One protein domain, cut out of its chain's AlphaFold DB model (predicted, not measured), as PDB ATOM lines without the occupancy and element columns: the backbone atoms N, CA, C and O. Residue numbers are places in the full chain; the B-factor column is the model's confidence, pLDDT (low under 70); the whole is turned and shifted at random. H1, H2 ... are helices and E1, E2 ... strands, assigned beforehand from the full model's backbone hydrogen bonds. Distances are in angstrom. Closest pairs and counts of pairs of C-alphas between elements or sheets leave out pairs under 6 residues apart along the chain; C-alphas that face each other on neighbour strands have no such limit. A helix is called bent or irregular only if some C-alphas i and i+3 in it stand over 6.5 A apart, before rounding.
ATOM      1  N   ILE A  30     108.782  -5.226  54.778       91.75
ATOM      2  CA  ILE A  30     109.284  -6.527  55.222       91.75
ATOM      3  C   ILE A  30     108.517  -7.625  54.486       91.75
ATOM      4  O   ILE A  30     107.379  -7.944  54.825       91.75
ATOM      5  N   GLU A  31     109.180  -8.238  53.512       90.56
ATOM      6  CA  GLU A  31     108.675  -9.396  52.781       90.56
ATOM      7  C   GLU A  31     109.264 -10.673  53.390       90.56
ATOM      8  O   GLU A  31     110.391 -11.073  53.107       90.56
ATOM      9  N   LYS A  32     108.509 -11.303  54.294       93.81
ATOM     10  CA  LYS A  32     108.826 -12.624  54.853       93.81
ATOM     11  C   LYS A  32     107.597 -13.513  54.711       93.81
ATOM     12  O   LYS A  32     106.505 -13.095  55.082       93.81
ATOM     13  N   GLU A  33     107.768 -14.738  54.216       92.94
ATOM     14  CA  GLU A  33     106.651 -15.645  53.886       92.94
ATOM     15  C   GLU A  33     105.692 -15.886  55.061       92.94
ATOM     16  O   GLU A  33     104.483 -16.010  54.885       92.94
ATOM     17  N   GLU A  34     106.223 -15.903  56.283       95.75
ATOM     18  CA  GLU A  34     105.450 -16.175  57.494       95.75
ATOM     19  C   GLU A  34     104.865 -14.917  58.153       95.75
ATOM     20  O   GLU A  34     104.348 -14.999  59.273       95.75
ATOM     21  N   TRP A  35     105.015 -13.748  57.525       96.06
ATOM     22  CA  TRP A  35     104.663 -12.450  58.092       96.06
ATOM     23  C   TRP A  35     103.504 -11.818  57.329       96.06
ATOM     24  O   TRP A  35     103.459 -11.813  56.103       96.06
ATOM     25  N   PHE A  36     102.576 -11.232  58.079       96.12
ATOM     26  CA  PHE A  36     101.489 -10.432  57.541       96.12
ATOM     27  C   PHE A  36     101.464  -9.058  58.197       96.12
ATOM     28  O   PHE A  36     101.389  -8.947  59.423       96.12
ATOM     29  N   TYR A  37     101.486  -8.008  57.379       96.06
ATOM     30  CA  TYR A  37     101.270  -6.642  57.835       96.06
ATOM     31  C   TYR A  37      99.802  -6.253  57.643       96.06
ATOM     32  O   TYR A  37      99.345  -6.015  56.528       96.06
ATOM     33  N   GLY A  38      99.067  -6.176  58.752       95.75
ATOM     34  CA  GLY A  38      97.670  -5.738  58.805       95.75
ATOM     35  C   GLY A  38      97.495  -4.308  59.325       95.75
ATOM     36  O   GLY A  38      96.388  -3.938  59.713       95.75
ATOM     37  N   GLY A  39      98.578  -3.531  59.419       95.06
ATOM     38  CA  GLY A  39      98.566  -2.147  59.895       95.06
ATOM     39  C   GLY A  39      98.107  -1.128  58.850       95.06
ATOM     40  O   GLY A  39      97.855  -1.465  57.695       95.06
ATOM     41  N   ILE A  40      98.074   0.147  59.250       92.31
ATOM     42  CA  ILE A  40      97.822   1.265  58.332       92.31
ATOM     43  C   ILE A  40      98.910   1.319  57.252       92.31
ATOM     44  O   ILE A  40     100.105   1.305  57.561       92.31
ATOM     45  N   THR A  41      98.491   1.389  55.989       91.88
ATOM     46  CA  THR A  41      99.384   1.525  54.830       91.88
ATOM     47  C   THR A  41      99.790   2.981  54.607       91.88
ATOM     48  O   THR A  41      99.044   3.903  54.947       91.88
ATOM     49  N   GLN A  42     100.998   3.206  54.081       87.69
ATOM     50  CA  GLN A  42     101.536   4.536  53.805       87.69
ATOM     51  C   GLN A  42     102.108   4.576  52.377       87.69
ATOM     52  O   GLN A  42     102.964   3.752  52.057       87.69
ATOM     53  N   PRO A  43     101.673   5.516  51.517       86.62
ATOM     54  CA  PRO A  43     100.575   6.457  51.740       86.62
ATOM     55  C   PRO A  43      99.235   5.725  51.918       86.62
ATOM     56  O   PRO A  43      99.049   4.617  51.416       86.62
ATOM     57  N   ARG A  44      98.299   6.330  52.659       84.12
ATOM     58  CA  ARG A  44      97.008   5.701  52.980       84.12
ATOM     59  C   ARG A  44      96.258   5.345  51.697       84.12
ATOM     60  O   ARG A  44      95.856   6.239  50.959       84.12
ATOM     61  N   SER A  45      96.026   4.054  51.459       78.38
ATOM     62  CA  SER A  45      95.396   3.585  50.217       78.38
ATOM     63  C   SER A  45      93.877   3.399  50.318       78.38
ATOM     64  O   SER A  45      93.266   2.881  49.387       78.38
ATOM     65  N   GLY A  46      93.259   3.737  51.459       68.81
ATOM     66  CA  GLY A  46      91.814   3.598  51.693       68.81
ATOM     67  C   GLY A  46      91.286   2.155  51.676       68.81
ATOM     68  O   GLY A  46      90.071   1.952  51.696       68.81
ATOM     69  N   LYS A  47      92.174   1.152  51.636       78.50
ATOM     70  CA  LYS A  47      91.797  -0.266  51.674       78.50
ATOM     71  C   LYS A  47      91.251  -0.601  53.065       78.50
ATOM     72  O   LYS A  47      91.413   0.157  54.009       78.50
ATOM     73  N   LYS A  48      90.551  -1.727  53.210       72.31
ATOM     74  CA  LYS A  48      90.169  -2.213  54.542       72.31
ATOM     75  C   LYS A  48      91.409  -2.805  55.215       72.31
ATOM     76  O   LYS A  48      91.775  -3.933  54.908       72.31
ATOM     77  N   GLU A  49      92.057  -2.050  56.100       86.62
ATOM     78  CA  GLU A  49      93.135  -2.582  56.940       86.62
ATOM     79  C   GLU A  49      92.588  -3.243  58.215       86.62
ATOM     80  O   GLU A  49      91.631  -2.763  58.833       86.62
ATOM     81  N   LEU A  50      93.231  -4.330  58.650       95.69
ATOM     82  CA  LEU A  50      92.903  -5.020  59.901       95.69
ATOM     83  C   LEU A  50      93.056  -4.086  61.118       95.69
ATOM     84  O   LEU A  50      92.262  -4.150  62.056       95.69
ATOM     85  N   SER A  51      94.008  -3.147  61.076       95.06
ATOM     86  CA  SER A  51      94.148  -2.080  62.073       95.06
ATOM     87  C   SER A  51      92.891  -1.228  62.216       95.06
ATOM     88  O   SER A  51      92.497  -0.935  63.341       95.06
ATOM     89  N   LYS A  52      92.214  -0.891  61.111       94.81
ATOM     90  CA  LYS A  52      90.974  -0.105  61.134       94.81
ATOM     91  C   LYS A  52      89.839  -0.882  61.794       94.81
ATOM     92  O   LYS A  52      89.073  -0.314  62.567       94.81
ATOM     93  N   LEU A  53      89.747  -2.185  61.526       96.00
ATOM     94  CA  LEU A  53      88.777  -3.055  62.186       96.00
ATOM     95  C   LEU A  53      89.014  -3.109  63.705       96.00
ATOM     96  O   LEU A  53      88.083  -2.891  64.484       96.00
ATOM     97  N   ILE A  54      90.264  -3.331  64.120       96.69
ATOM     98  CA  ILE A  54      90.667  -3.346  65.534       96.69
ATOM     99  C   ILE A  54      90.390  -1.988  66.188       96.69
ATOM    100  O   ILE A  54      89.821  -1.927  67.279       96.69
ATOM    101  N   PHE A  55      90.742  -0.895  65.514       95.75
ATOM    102  CA  PHE A  55      90.494   0.464  65.976       95.75
ATOM    103  C   PHE A  55      89.003   0.742  66.178       95.75
ATOM    104  O   PHE A  55      88.624   1.273  67.221       95.75
ATOM    105  N   ASN A  56      88.154   0.356  65.222       95.81
ATOM    106  CA  ASN A  56      86.707   0.539  65.315       95.81
ATOM    107  C   ASN A  56      86.125  -0.219  66.513       95.81
ATOM    108  O   ASN A  56      85.271   0.320  67.217       95.81
ATOM    109  N   TYR A  57      86.616  -1.434  66.779       97.12
ATOM    110  CA  TYR A  57      86.226  -2.189  67.968       97.12
ATOM    111  C   TYR A  57      86.659  -1.503  69.267       97.12
ATOM    112  O   TYR A  57      85.856  -1.309  70.187       97.12
ATOM    113  N   CYS A  58      87.929  -1.097  69.335       96.81
ATOM    114  CA  CYS A  58      88.487  -0.450  70.518       96.81
ATOM    115  C   CYS A  58      87.800   0.889  70.802       96.81
ATOM    116  O   CYS A  58      87.543   1.206  71.957       96.81
ATOM    117  N   SER A  59      87.438   1.636  69.759       96.25
ATOM    118  CA  SER A  59      86.782   2.945  69.867       96.25
ATOM    119  C   SER A  59      85.266   2.861  70.085       96.25
ATOM    120  O   SER A  59      84.597   3.891  70.099       96.25
ATOM    121  N   GLY A  60      84.703   1.652  70.202       95.50
ATOM    122  CA  GLY A  60      83.266   1.432  70.408       95.50
ATOM    123  C   GLY A  60      82.384   1.679  69.178       95.50
ATOM    124  O   GLY A  60      81.164   1.654  69.300       95.50
ATOM    125  N   GLN A  61      82.971   1.893  67.996       94.31
ATOM    126  CA  GLN A  61      82.234   2.043  66.731       94.31
ATOM    127  C   GLN A  61      81.718   0.698  66.199       94.31
ATOM    128  O   GLN A  61      80.761   0.652  65.433       94.31
ATOM    129  N   ASN A  62      82.358  -0.395  66.610       92.31
ATOM    130  CA  ASN A  62      81.919  -1.767  66.404       92.31
ATOM    131  C   ASN A  62      82.034  -2.508  67.750       92.31
ATOM    132  O   ASN A  62      82.971  -2.267  68.504       92.31
ATOM    133  N   ASN A  63      81.099  -3.397  68.076       92.94
ATOM    134  CA  ASN A  63      81.158  -4.215  69.297       92.94
ATOM    135  C   ASN A  63      81.300  -5.718  69.003       92.94
ATOM    136  O   ASN A  63      81.287  -6.530  69.928       92.94
ATOM    137  N   ASP A  64      81.480  -6.100  67.739       96.88
ATOM    138  CA  ASP A  64      81.618  -7.493  67.329       96.88
ATOM    139  C   ASP A  64      83.053  -8.009  67.509       96.88
ATOM    140  O   ASP A  64      83.856  -8.083  66.576       96.88
ATOM    141  N   LEU A  65      83.374  -8.394  68.747       97.31
ATOM    142  CA  LEU A  65      84.640  -9.051  69.076       97.31
ATOM    143  C   LEU A  65      84.842 -10.342  68.271       97.31
ATOM    144  O   LEU A  65      85.972 -10.671  67.916       97.31
ATOM    145  N   LYS A  66      83.763 -11.090  67.994       96.88
ATOM    146  CA  LYS A  66      83.862 -12.373  67.288       96.88
ATOM    147  C   LYS A  66      84.347 -12.150  65.864       96.88
ATOM    148  O   LYS A  66      85.228 -12.883  65.426       96.88
ATOM    149  N   TYR A  67      83.825 -11.128  65.188       96.94
ATOM    150  CA  TYR A  67      84.269 -10.759  63.850       96.94
ATOM    151  C   TYR A  67      85.731 -10.293  63.829       96.94
ATOM    152  O   TYR A  67      86.507 -10.758  62.999       96.94
ATOM    153  N   VAL A  68      86.152  -9.463  64.790       97.19
ATOM    154  CA  VAL A  68      87.562  -9.038  64.906       97.19
ATOM    155  C   VAL A  68      88.493 -10.243  65.068       97.19
ATOM    156  O   VAL A  68      89.486 -10.356  64.352       97.19
ATOM    157  N   CYS A  69      88.168 -11.161  65.983       96.75
ATOM    158  CA  CYS A  69      88.973 -12.363  66.192       96.75
ATOM    159  C   CYS A  69      88.946 -13.293  64.971       96.75
ATOM    160  O   CYS A  69      89.975 -13.864  64.631       96.75
ATOM    161  N   TYR A  70      87.807 -13.416  64.286       96.31
ATOM    162  CA  TYR A  70      87.696 -14.199  63.055       96.31
ATOM    163  C   TYR A  70      88.654 -13.698  61.967       96.31
ATOM    164  O   TYR A  70      89.349 -14.507  61.357       96.31
ATOM    165  N   GLU A  71      88.736 -12.384  61.750       97.06
ATOM    166  CA  GLU A  71      89.640 -11.796  60.752       97.06
ATOM    167  C   GLU A  71      91.115 -12.020  61.125       97.06
ATOM    168  O   GLU A  71      91.928 -12.391  60.279       97.06
ATOM    169  N   ILE A  72      91.471 -11.890  62.408       96.94
ATOM    170  CA  ILE A  72      92.829 -12.211  62.883       96.94
ATOM    171  C   ILE A  72      93.136 -13.707  62.680       96.94
ATOM    172  O   ILE A  72      94.196 -14.062  62.157       96.94
ATOM    173  N   ASP A  73      92.204 -14.591  63.047       96.25
ATOM    174  CA  ASP A  73      92.340 -16.045  62.902       96.25
ATOM    175  C   ASP A  73      92.456 -16.457  61.429       96.25
ATOM    176  O   ASP A  73      93.226 -17.359  61.096       96.25
ATOM    177  N   PHE A  74      91.731 -15.781  60.531       95.75
ATOM    178  CA  PHE A  74      91.820 -15.982  59.088       95.75
ATOM    179  C   PHE A  74      93.252 -15.772  58.586       95.75
ATOM    180  O   PHE A  74      93.774 -16.623  57.864       95.75
ATOM    181  N   HIS A  75      93.929 -14.709  59.029       96.06
ATOM    182  CA  HIS A  75      95.329 -14.473  58.678       96.06
ATOM    183  C   HIS A  75      96.282 -15.488  59.326       96.06
ATOM    184  O   HIS A  75      97.220 -15.945  58.670       96.06
ATOM    185  N   PHE A  76      96.019 -15.933  60.559       96.56
ATOM    186  CA  PHE A  76      96.834 -16.969  61.208       96.56
ATOM    187  C   PHE A  76      96.770 -18.344  60.523       96.56
ATOM    188  O   PHE A  76      97.643 -19.176  60.765       96.56
ATOM    189  N   LYS A  77      95.793 -18.600  59.639       95.25
ATOM    190  CA  LYS A  77      95.785 -19.820  58.807       95.25
ATOM    191  C   LYS A  77      96.967 -19.882  57.839       95.25
ATOM    192  O   LYS A  77      97.376 -20.976  57.466       95.25
ATOM    193  N   LYS A  78      97.484 -18.724  57.417       95.56
ATOM    194  CA  LYS A  78      98.560 -18.610  56.425       95.56
ATOM    195  C   LYS A  78      99.871 -18.109  57.027       95.56
ATOM    196  O   LYS A  78     100.936 -18.535  56.599       95.56
ATOM    197  N   PHE A  79      99.803 -17.218  58.010       96.31
ATOM    198  CA  PHE A  79     100.969 -16.516  58.538       96.31
ATOM    199  C   PHE A  79     101.217 -16.886  59.999       96.31
ATOM    200  O   PHE A  79     100.276 -17.033  60.777       96.31
ATOM    201  N   LYS A  80     102.486 -17.005  60.402       96.38
ATOM    202  CA  LYS A  80     102.847 -17.242  61.810       96.38
ATOM    203  C   LYS A  80     102.912 -15.945  62.609       96.38
ATOM    204  O   LYS A  80     102.687 -15.970  63.816       96.38
ATOM    205  N   ASN A  81     103.213 -14.826  61.957       97.00
ATOM    206  CA  ASN A  81     103.401 -13.528  62.593       97.00
ATOM    207  C   ASN A  81     102.479 -12.492  61.950       97.00
ATOM    208  O   ASN A  81     102.516 -12.293  60.739       97.00
ATOM    209  N   ILE A  82     101.672 -11.812  62.762       97.12
ATOM    210  CA  ILE A  82     100.788 -10.733  62.308       97.12
ATOM    211  C   ILE A  82     101.229  -9.434  62.969       97.12
ATOM    212  O   ILE A  82     101.299  -9.372  64.192       97.12
ATOM    213  N   PHE A  83     101.485  -8.395  62.181       96.88
ATOM    214  CA  PHE A  83     101.834  -7.059  62.655       96.88
ATOM    215  C   PHE A  83     100.674  -6.095  62.435       96.88
ATOM    216  O   PHE A  83     100.249  -5.857  61.306       96.88
ATOM    217  N   ILE A  84     100.198  -5.499  63.522       96.75
ATOM    218  CA  ILE A  84      99.200  -4.436  63.523       96.75
ATOM    219  C   ILE A  84      99.892  -3.156  63.959       96.75
ATOM    220  O   ILE A  84     100.474  -3.106  65.038       96.75
ATOM    221  N   SER A  85      99.805  -2.108  63.148       94.50
ATOM    222  CA  SER A  85     100.229  -0.769  63.545       94.50
ATOM    223  C   SER A  85      99.069   0.199  63.409       94.50
ATOM    224  O   SER A  85      98.561   0.401  62.307       94.50
ATOM    225  N   GLU A  86      98.699   0.816  64.530       92.75
ATOM    226  CA  GLU A  86      97.642   1.819  64.593       92.75
ATOM    227  C   GLU A  86      97.991   2.905  65.613       92.75
ATOM    228  O   GLU A  86      98.080   2.654  66.813       92.75
ATOM    229  N   GLU A  87      98.171   4.126  65.123       89.94
ATOM    230  CA  GLU A  87      98.511   5.295  65.939       89.94
ATOM    231  C   GLU A  87      97.282   5.817  66.694       89.94
ATOM    232  O   GLU A  87      97.367   6.245  67.847       89.94
ATOM    233  N   MET A  88      96.098   5.701  66.085       91.31
ATOM    234  CA  MET A  88      94.863   6.245  66.642       91.31
ATOM    235  C   MET A  88      94.398   5.513  67.904       91.31
ATOM    236  O   MET A  88      93.562   6.043  68.637       91.31
ATOM    237  N   LEU A  89      94.947   4.336  68.224       92.94
ATOM    238  CA  LEU A  89      94.670   3.645  69.489       92.94
ATOM    239  C   LEU A  89      95.110   4.470  70.704       92.94
ATOM    240  O   LEU A  89      94.429   4.420  71.727       92.94
ATOM    241  N   LEU A  90      96.166   5.282  70.575       92.19
ATOM    242  CA  LEU A  90      96.698   6.092  71.675       92.19
ATOM    243  C   LEU A  90      96.154   7.531  71.735       92.19
ATOM    244  O   LEU A  90      96.453   8.269  72.668       92.19
ATOM    245  N   VAL A  91      95.328   7.942  70.770       89.81
ATOM    246  CA  VAL A  91      94.832   9.327  70.658       89.81
ATOM    247  C   VAL A  91      93.486   9.495  71.357       89.81
ATOM    248  O   VAL A  91      92.543   8.801  71.005       89.81
ATOM    249  N   HIS A  92      93.327  10.417  72.305       89.31
ATOM    250  CA  HIS A  92      92.004  10.675  72.892       89.31
ATOM    251  C   HIS A  92      90.999  11.149  71.822       89.31
ATOM    252  O   HIS A  92      91.332  11.985  70.983       89.31
ATOM    253  N   GLN A  93      89.771  10.625  71.840       89.75
ATOM    254  CA  GLN A  93      88.693  11.044  70.940       89.75
ATOM    255  C   GLN A  93      87.420  11.294  71.744       89.75
ATOM    256  O   GLN A  93      87.144  10.561  72.686       89.75
ATOM    257  N   ASN A  94      86.599  12.263  71.328       83.75
ATOM    258  CA  ASN A  94      85.422  12.729  72.084       83.75
ATOM    259  C   ASN A  94      84.462  11.618  72.562       83.75
ATOM    260  O   ASN A  94      83.731  11.821  73.521       83.75
ATOM    261  N   LYS A  95      84.430  10.462  71.882       88.62
ATOM    262  CA  LYS A  95      83.537   9.330  72.188       88.62
ATOM    263  C   LYS A  95      84.237   8.122  72.821       88.62
ATOM    264  O   LYS A  95      83.572   7.137  73.118       88.62
ATOM    265  N   SER A  96      85.562   8.147  72.969       92.75
ATOM    266  CA  SER A  96      86.325   7.005  73.475       92.75
ATOM    267  C   SER A  96      87.625   7.459  74.129       92.75
ATOM    268  O   SER A  96      88.507   8.038  73.481       92.75
ATOM    269  N   SER A  97      87.746   7.178  75.428       94.50
ATOM    270  CA  SER A  97      88.962   7.484  76.168       94.50
ATOM    271  C   SER A  97      90.097   6.530  75.779       94.50
ATOM    272  O   SER A  97      89.883   5.423  75.278       94.50
ATOM    273  N   LEU A  98      91.336   6.952  76.037       93.75
ATOM    274  CA  LEU A  98      92.508   6.089  75.887       93.75
ATOM    275  C   LEU A  98      92.349   4.791  76.697       93.75
ATOM    276  O   LEU A  98      92.598   3.701  76.184       93.75
ATOM    277  N   THR A  99      91.894   4.915  77.942       94.69
ATOM    278  CA  THR A  99      91.700   3.795  78.866       94.69
ATOM    279  C   THR A  99      90.687   2.785  78.332       94.69
ATOM    280  O   THR A  99      90.944   1.581  78.389       94.69
ATOM    281  N   ASP A 100      89.581   3.248  77.744       95.38
ATOM    282  CA  ASP A 100      88.562   2.366  77.159       95.38
ATOM    283  C   ASP A 100      89.124   1.576  75.977       95.38
ATOM    284  O   ASP A 100      88.939   0.358  75.882       95.38
ATOM    285  N   LYS A 101      89.871   2.255  75.097       96.44
ATOM    286  CA  LYS A 101      90.491   1.617  73.929       96.44
ATOM    287  C   LYS A 101      91.512   0.573  74.332       96.44
ATOM    288  O   LYS A 101      91.482  -0.528  73.790       96.44
ATOM    289  N   LEU A 102      92.383   0.882  75.290       95.75
ATOM    290  CA  LEU A 102      93.372  -0.072  75.789       95.75
ATOM    291  C   LEU A 102      92.713  -1.256  76.510       95.75
ATOM    292  O   LEU A 102      93.152  -2.393  76.343       95.75
ATOM    293  N   SER A 103      91.622  -1.020  77.244       96.69
ATOM    294  CA  SER A 103      90.858  -2.089  77.897       96.69
ATOM    295  C   SER A 103      90.233  -3.038  76.873       96.69
ATOM    296  O   SER A 103      90.357  -4.255  76.999       96.69
ATOM    297  N   ARG A 104      89.637  -2.504  75.802       97.38
ATOM    298  CA  ARG A 104      89.090  -3.302  74.692       97.38
ATOM    299  C   ARG A 104      90.182  -4.007  73.884       97.38
ATOM    300  O   ARG A 104      90.029  -5.175  73.536       97.38
ATOM    301  N   LEU A 105      91.317  -3.353  73.651       97.38
ATOM    302  CA  LEU A 105      92.473  -3.965  72.998       97.38
ATOM    303  C   LEU A 105      93.004  -5.161  73.797       97.38
ATOM    304  O   LEU A 105      93.313  -6.198  73.215       97.38
ATOM    305  N   LYS A 106      93.050  -5.049  75.131       97.06
ATOM    306  CA  LYS A 106      93.439  -6.146  76.027       97.06
ATOM    307  C   LYS A 106      92.523  -7.362  75.865       97.06
ATOM    308  O   LYS A 106      93.020  -8.486  75.892       97.06
ATOM    309  N   VAL A 107      91.220  -7.153  75.651       97.56
ATOM    310  CA  VAL A 107      90.261  -8.239  75.382       97.56
ATOM    311  C   VAL A 107      90.605  -8.971  74.083       97.56
ATOM    312  O   VAL A 107      90.621 -10.199  74.081       97.56
ATOM    313  N   ILE A 108      90.949  -8.255  73.004       97.19
ATOM    314  CA  ILE A 108      91.432  -8.885  71.761       97.19
ATOM    315  C   ILE A 108      92.727  -9.655  72.043       97.19
ATOM    316  O   ILE A 108      92.798 -10.862  71.807       97.19
ATOM    317  N   ALA A 109      93.732  -8.974  72.602       96.44
ATOM    318  CA  ALA A 109      95.076  -9.501  72.819       96.44
ATOM    319  C   ALA A 109      95.120 -10.745  73.719       96.44
ATOM    320  O   ALA A 109      96.004 -11.585  73.547       96.44
ATOM    321  N   ALA A 110      94.170 -10.896  74.648       95.88
ATOM    322  CA  ALA A 110      94.062 -12.064  75.522       95.88
ATOM    323  C   ALA A 110      93.819 -13.384  74.761       95.88
ATOM    324  O   ALA A 110      94.144 -14.454  75.279       95.88
ATOM    325  N   ASN A 111      93.296 -13.321  73.529       95.50
ATOM    326  CA  ASN A 111      93.064 -14.495  72.680       95.50
ATOM    327  C   ASN A 111      94.340 -14.996  71.977       95.50
ATOM    328  O   ASN A 111      94.336 -16.090  71.412       95.50
ATOM    329  N   TYR A 112      95.434 -14.230  72.029       96.25
ATOM    330  CA  TYR A 112      96.627 -14.460  71.215       96.25
ATOM    331  C   TYR A 112      97.912 -14.434  72.045       96.25
ATOM    332  O   TYR A 112      97.963 -13.924  73.167       96.25
ATOM    333  N   ASN A 113      98.991 -14.982  71.484       95.88
ATOM    334  CA  ASN A 113     100.335 -14.692  71.970       95.88
ATOM    335  C   ASN A 113     100.734 -13.291  71.485       95.88
ATOM    336  O   ASN A 113     101.239 -13.137  70.374       95.88
ATOM    337  N   THR A 114     100.419 -12.270  72.283       96.56
ATOM    338  CA  THR A 114     100.550 -10.867  71.873       96.56
ATOM    339  C   THR A 114     101.839 -10.238  72.399       96.56
ATOM    340  O   THR A 114     102.138 -10.321  73.587       96.56
ATOM    341  N   THR A 115     102.582  -9.558  71.528       96.81
ATOM    342  CA  THR A 115     103.716  -8.690  71.865       96.81
ATOM    343  C   THR A 115     103.357  -7.247  71.522       96.81
ATOM    344  O   THR A 115     103.000  -6.949  70.383       96.81
ATOM    345  N   TYR A 116     103.454  -6.343  72.494       95.38
ATOM    346  CA  TYR A 116     103.275  -4.914  72.250       95.38
ATOM    347  C   TYR A 116     104.608  -4.286  71.853       95.38
ATOM    348  O   TYR A 116     105.624  -4.526  72.499       95.38
ATOM    349  N   ILE A 117     104.590  -3.480  70.798       94.50
ATOM    350  CA  ILE A 117     105.731  -2.685  70.349       94.50
ATOM    351  C   ILE A 117     105.369  -1.226  70.592       94.50
ATOM    352  O   ILE A 117     104.314  -0.770  70.160       94.50
ATOM    353  N   TYR A 118     106.237  -0.488  71.267       89.88
ATOM    354  CA  TYR A 118     106.076   0.944  71.474       89.88
ATOM    355  C   TYR A 118     107.260   1.656  70.837       89.88
ATOM    356  O   TYR A 118     108.405   1.305  71.113       89.88
ATOM    357  N   VAL A 119     106.982   2.624  69.966       85.38
ATOM    358  CA  VAL A 119     108.016   3.432  69.316       85.38
ATOM    359  C   VAL A 119     107.916   4.848  69.857       85.38
ATOM    360  O   VAL A 119     106.916   5.540  69.652       85.38
ATOM    361  N   SER A 120     108.967   5.278  70.545       82.62
ATOM    362  CA  SER A 120     109.151   6.659  70.975       82.62
ATOM    363  C   SER A 120     110.347   7.296  70.279       82.62
ATOM    364  O   SER A 120     111.272   6.631  69.817       82.62
ATOM    365  N   ARG A 121     110.311   8.622  70.220       77.44
ATOM    366  CA  ARG A 121     111.436   9.479  69.862       77.44
ATOM    367  C   ARG A 121     111.753  10.366  71.057       77.44
ATOM    368  O   ARG A 121     110.866  10.612  71.875       77.44
ATOM    369  N   SER A 122     112.993  10.839  71.154       78.62
ATOM    370  CA  SER A 122     113.332  11.838  72.167       78.62
ATOM    371  C   SER A 122     112.513  13.107  71.912       78.62
ATOM    372  O   SER A 122     112.261  13.459  70.753       78.62
ATOM    373  N   THR A 123     112.066  13.771  72.974       68.81
ATOM    374  CA  THR A 123     111.174  14.937  72.891       68.81
ATOM    375  C   THR A 123     111.755  16.038  72.000       68.81
ATOM    376  O   THR A 123     111.035  16.640  71.204       68.81
ATOM    377  N   GLU A 124     113.074  16.224  72.049       74.31
ATOM    378  CA  GLU A 124     113.822  17.209  71.262       74.31
ATOM    379  C   GLU A 124     113.656  16.973  69.755       74.31
ATOM    380  O   GLU A 124     113.575  17.917  68.975       74.31
ATOM    381  N   SER A 125     113.543  15.710  69.338       71.25
ATOM    382  CA  SER A 125     113.376  15.333  67.930       71.25
ATOM    383  C   SER A 125     111.921  15.358  67.442       71.25
ATOM    384  O   SER A 125     111.675  15.317  66.234       71.25
ATOM    385  N   VAL A 126     110.946  15.428  68.356       71.00
ATOM    386  CA  VAL A 126     109.508  15.499  68.030       71.00
ATOM    387  C   VAL A 126     109.059  16.948  67.822       71.00
ATOM    388  O   VAL A 126     108.239  17.211  66.939       71.00
ATOM    389  N   LEU A 127     109.620  17.889  68.589       69.75
ATOM    390  CA  LEU A 127     109.243  19.307  68.572       69.75
ATOM    391  C   LEU A 127     109.260  19.951  67.171       69.75
ATOM    392  O   LEU A 127     108.253  20.571  66.817       69.75
ATOM    393  N   PRO A 128     110.300  19.769  66.329       69.69
ATOM    394  CA  PRO A 128     110.314  20.364  64.993       69.69
ATOM    395  C   PRO A 128     109.180  19.848  64.099       69.69
ATOM    396  O   PRO A 128     108.538  20.626  63.400       69.69
ATOM    397  N   SER A 129     108.887  18.543  64.166       66.75
ATOM    398  CA  SER A 129     107.826  17.902  63.375       66.75
ATOM    399  C   SER A 129     106.440  18.430  63.754       66.75
ATOM    400  O   SER A 129     105.629  18.762  62.888       66.75
ATOM    401  N   TYR A 130     106.184  18.576  65.056       69.19
ATOM    402  CA  TYR A 130     104.933  19.146  65.554       69.19
ATOM    403  C   TYR A 130     104.780  20.630  65.182       69.19
ATOM    404  O   TYR A 130     103.700  21.068  64.779       69.19
ATOM    405  N   TYR A 131     105.862  21.406  65.275       71.75
ATOM    406  CA  TYR A 131     105.864  22.821  64.910       71.75
ATOM    407  C   TYR A 131     105.570  23.040  63.428       71.75
ATOM    408  O   TYR A 131     104.681  23.818  63.093       71.75
ATOM    409  N   GLN A 132     106.263  22.316  62.548       73.38
ATOM    410  CA  GLN A 132     106.051  22.401  61.103       73.38
ATOM    411  C   GLN A 132     104.605  22.073  60.721       73.38
ATOM    412  O   GLN A 132     104.020  22.746  59.880       73.38
ATOM    413  N   GLU A 133     103.989  21.094  61.381       72.56
ATOM    414  CA  GLU A 133     102.582  20.768  61.155       72.56
ATOM    415  C   GLU A 133     101.634  21.886  61.608       72.56
ATOM    416  O   GLU A 133     100.742  22.282  60.853       72.56
ATOM    417  N   ARG A 134     101.832  22.426  62.818       75.94
ATOM    418  CA  ARG A 134     101.007  23.522  63.351       75.94
ATOM    419  C   ARG A 134     101.144  24.799  62.520       75.94
ATOM    420  O   ARG A 134     100.180  25.547  62.376       75.94
ATOM    421  N   HIS A 135     102.328  25.026  61.964       79.88
ATOM    422  CA  HIS A 135     102.697  26.233  61.236       79.88
ATOM    423  C   HIS A 135     102.869  26.004  59.732       79.88
ATOM    424  O   HIS A 135     103.545  26.784  59.067       79.88
ATOM    425  N   ARG A 136     102.202  24.990  59.164       79.88
ATOM    426  CA  ARG A 136     102.298  24.636  57.734       79.88
ATOM    427  C   ARG A 136     101.970  25.777  56.759       79.88
ATOM    428  O   ARG A 136     102.311  25.693  55.587       79.88
ATOM    429  N   ASN A 137     101.264  26.804  57.237       84.06
ATOM    430  CA  ASN A 137     100.877  27.984  56.463       84.06
ATOM    431  C   ASN A 137     101.892  29.138  56.575       84.06
ATOM    432  O   ASN A 137     101.698  30.164  55.931       84.06
ATOM    433  N   LEU A 138     102.930  29.025  57.414       76.19
ATOM    434  CA  LEU A 138     103.988  30.034  57.468       76.19
ATOM    435  C   LEU A 138     104.866  29.947  56.213       76.19
ATOM    436  O   LEU A 138     105.040  28.854  55.675       76.19
ATOM    437  N   PRO A 139     105.475  31.055  55.767       81.75
ATOM    438  CA  PRO A 139     106.542  31.000  54.773       81.75
ATOM    439  C   PRO A 139     107.651  30.016  55.183       81.75
ATOM    440  O   PRO A 139     107.954  29.852  56.369       81.75
ATOM    441  N   GLU A 140     108.246  29.338  54.200       74.06
ATOM    442  CA  GLU A 140     109.163  28.203  54.403       74.06
ATOM    443  C   GLU A 140     110.371  28.549  55.295       74.06
ATOM    444  O   GLU A 140     110.829  27.728  56.092       74.06
TER     445      GLU A 140
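AT A GLANCE: This is residues 30 to 140 of the 184 residues of an uncharacterized protein of Salegentibacter flavus (UniProt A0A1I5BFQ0). A small pair of parallel strands, E1 and E2, has the helical hairpin H1 and H2 packed beside it, with H3 crossing H1 at a steep tilt and E3 running past E2 as a separate strand. From E3 a thin arm leaves this body and ends in H4, which packs on no other helix; residues 119 to 131 and 133 to 139 stick out and make much of the length. The printed part has 111 residues with four named helices and three named strands, in the order E1 H1 H2 E2 H3 E3 H4. The sheet is E1 beside E2, and the class is mixed, helices and strands. The whole is loose, with a radius of gyration of the C-alphas of 16.4 A and spans of 52 by 36 by 27 A.

HOW THE PARTS SIT: E1, residues 35 to 37, and E2, residues 81 to 85, are parallel neighbours at 18 degrees; N 36 and O 81 are 2.9 A apart and N 83 and O 36 are 2.8 A apart, both within hydrogen-bond range. Between them in the chain come H1, residues 50 to 58, and H2, residues 65 to 76, forming a strand-helix-strand unit, two parallel strands joined through helices, with a right-handed crossover. H1 and H2 touch as a helical hairpin at a shallow tilt of 23 degrees, opposite ways; their closest C-alphas, Ile 54 and Val 68, are 6.5 A apart. The closest C-alphas of H1 and E2, Ser 51 and Ile 84, are 5.8 A apart. H3, residues 98 to 109, touches H1 with residues 100 to 105 alone, at a steep tilt of 59 degrees, and the closest C-alphas, Cys 58 and Lys 101, are 4.5 A apart. H2 and H3 only just touch, with 3 pairs of C-alphas within 8 A, the closest being Cys 69 and Ile 108 at 7.0 A. E3, residues 113 to 118, pairs with no named strand but is near E2, and it meets H3 only through their link. H4, residues 123 to 134, is apart from E3. Every O i to N i+4 pair is within hydrogen-bond range in H1, H2 and H3, and 6 of 8 are in H4.

IN THESE COORDINATES: E1 begins at C-alpha 35, (104.663, -12.450, 58.092), and spans 6.7 A. H1 spans 12.4 A, H2 16.5 A and E2 13.2 A. H3 spans 16.1 A and E3 16.7 A. H4 spans 16.4 A and ends at C-alpha 134, (101.007, 23.522, 63.351); it is only just irregular, with C-alphas 125 and 128 being 6.6 A apart.

THE WHOLE: The two C-alphas farthest apart, Lys 77 and Pro 139, are 52.1 A apart. The printed part has no cut. The links E1 to H1 and E2 to H3 are long, 12 residues each, and residues 42 to 47 in the first stand free. The mean pLDDT of the printed part is 89.9; residues 46, 123 and 127 to 130 are under 70.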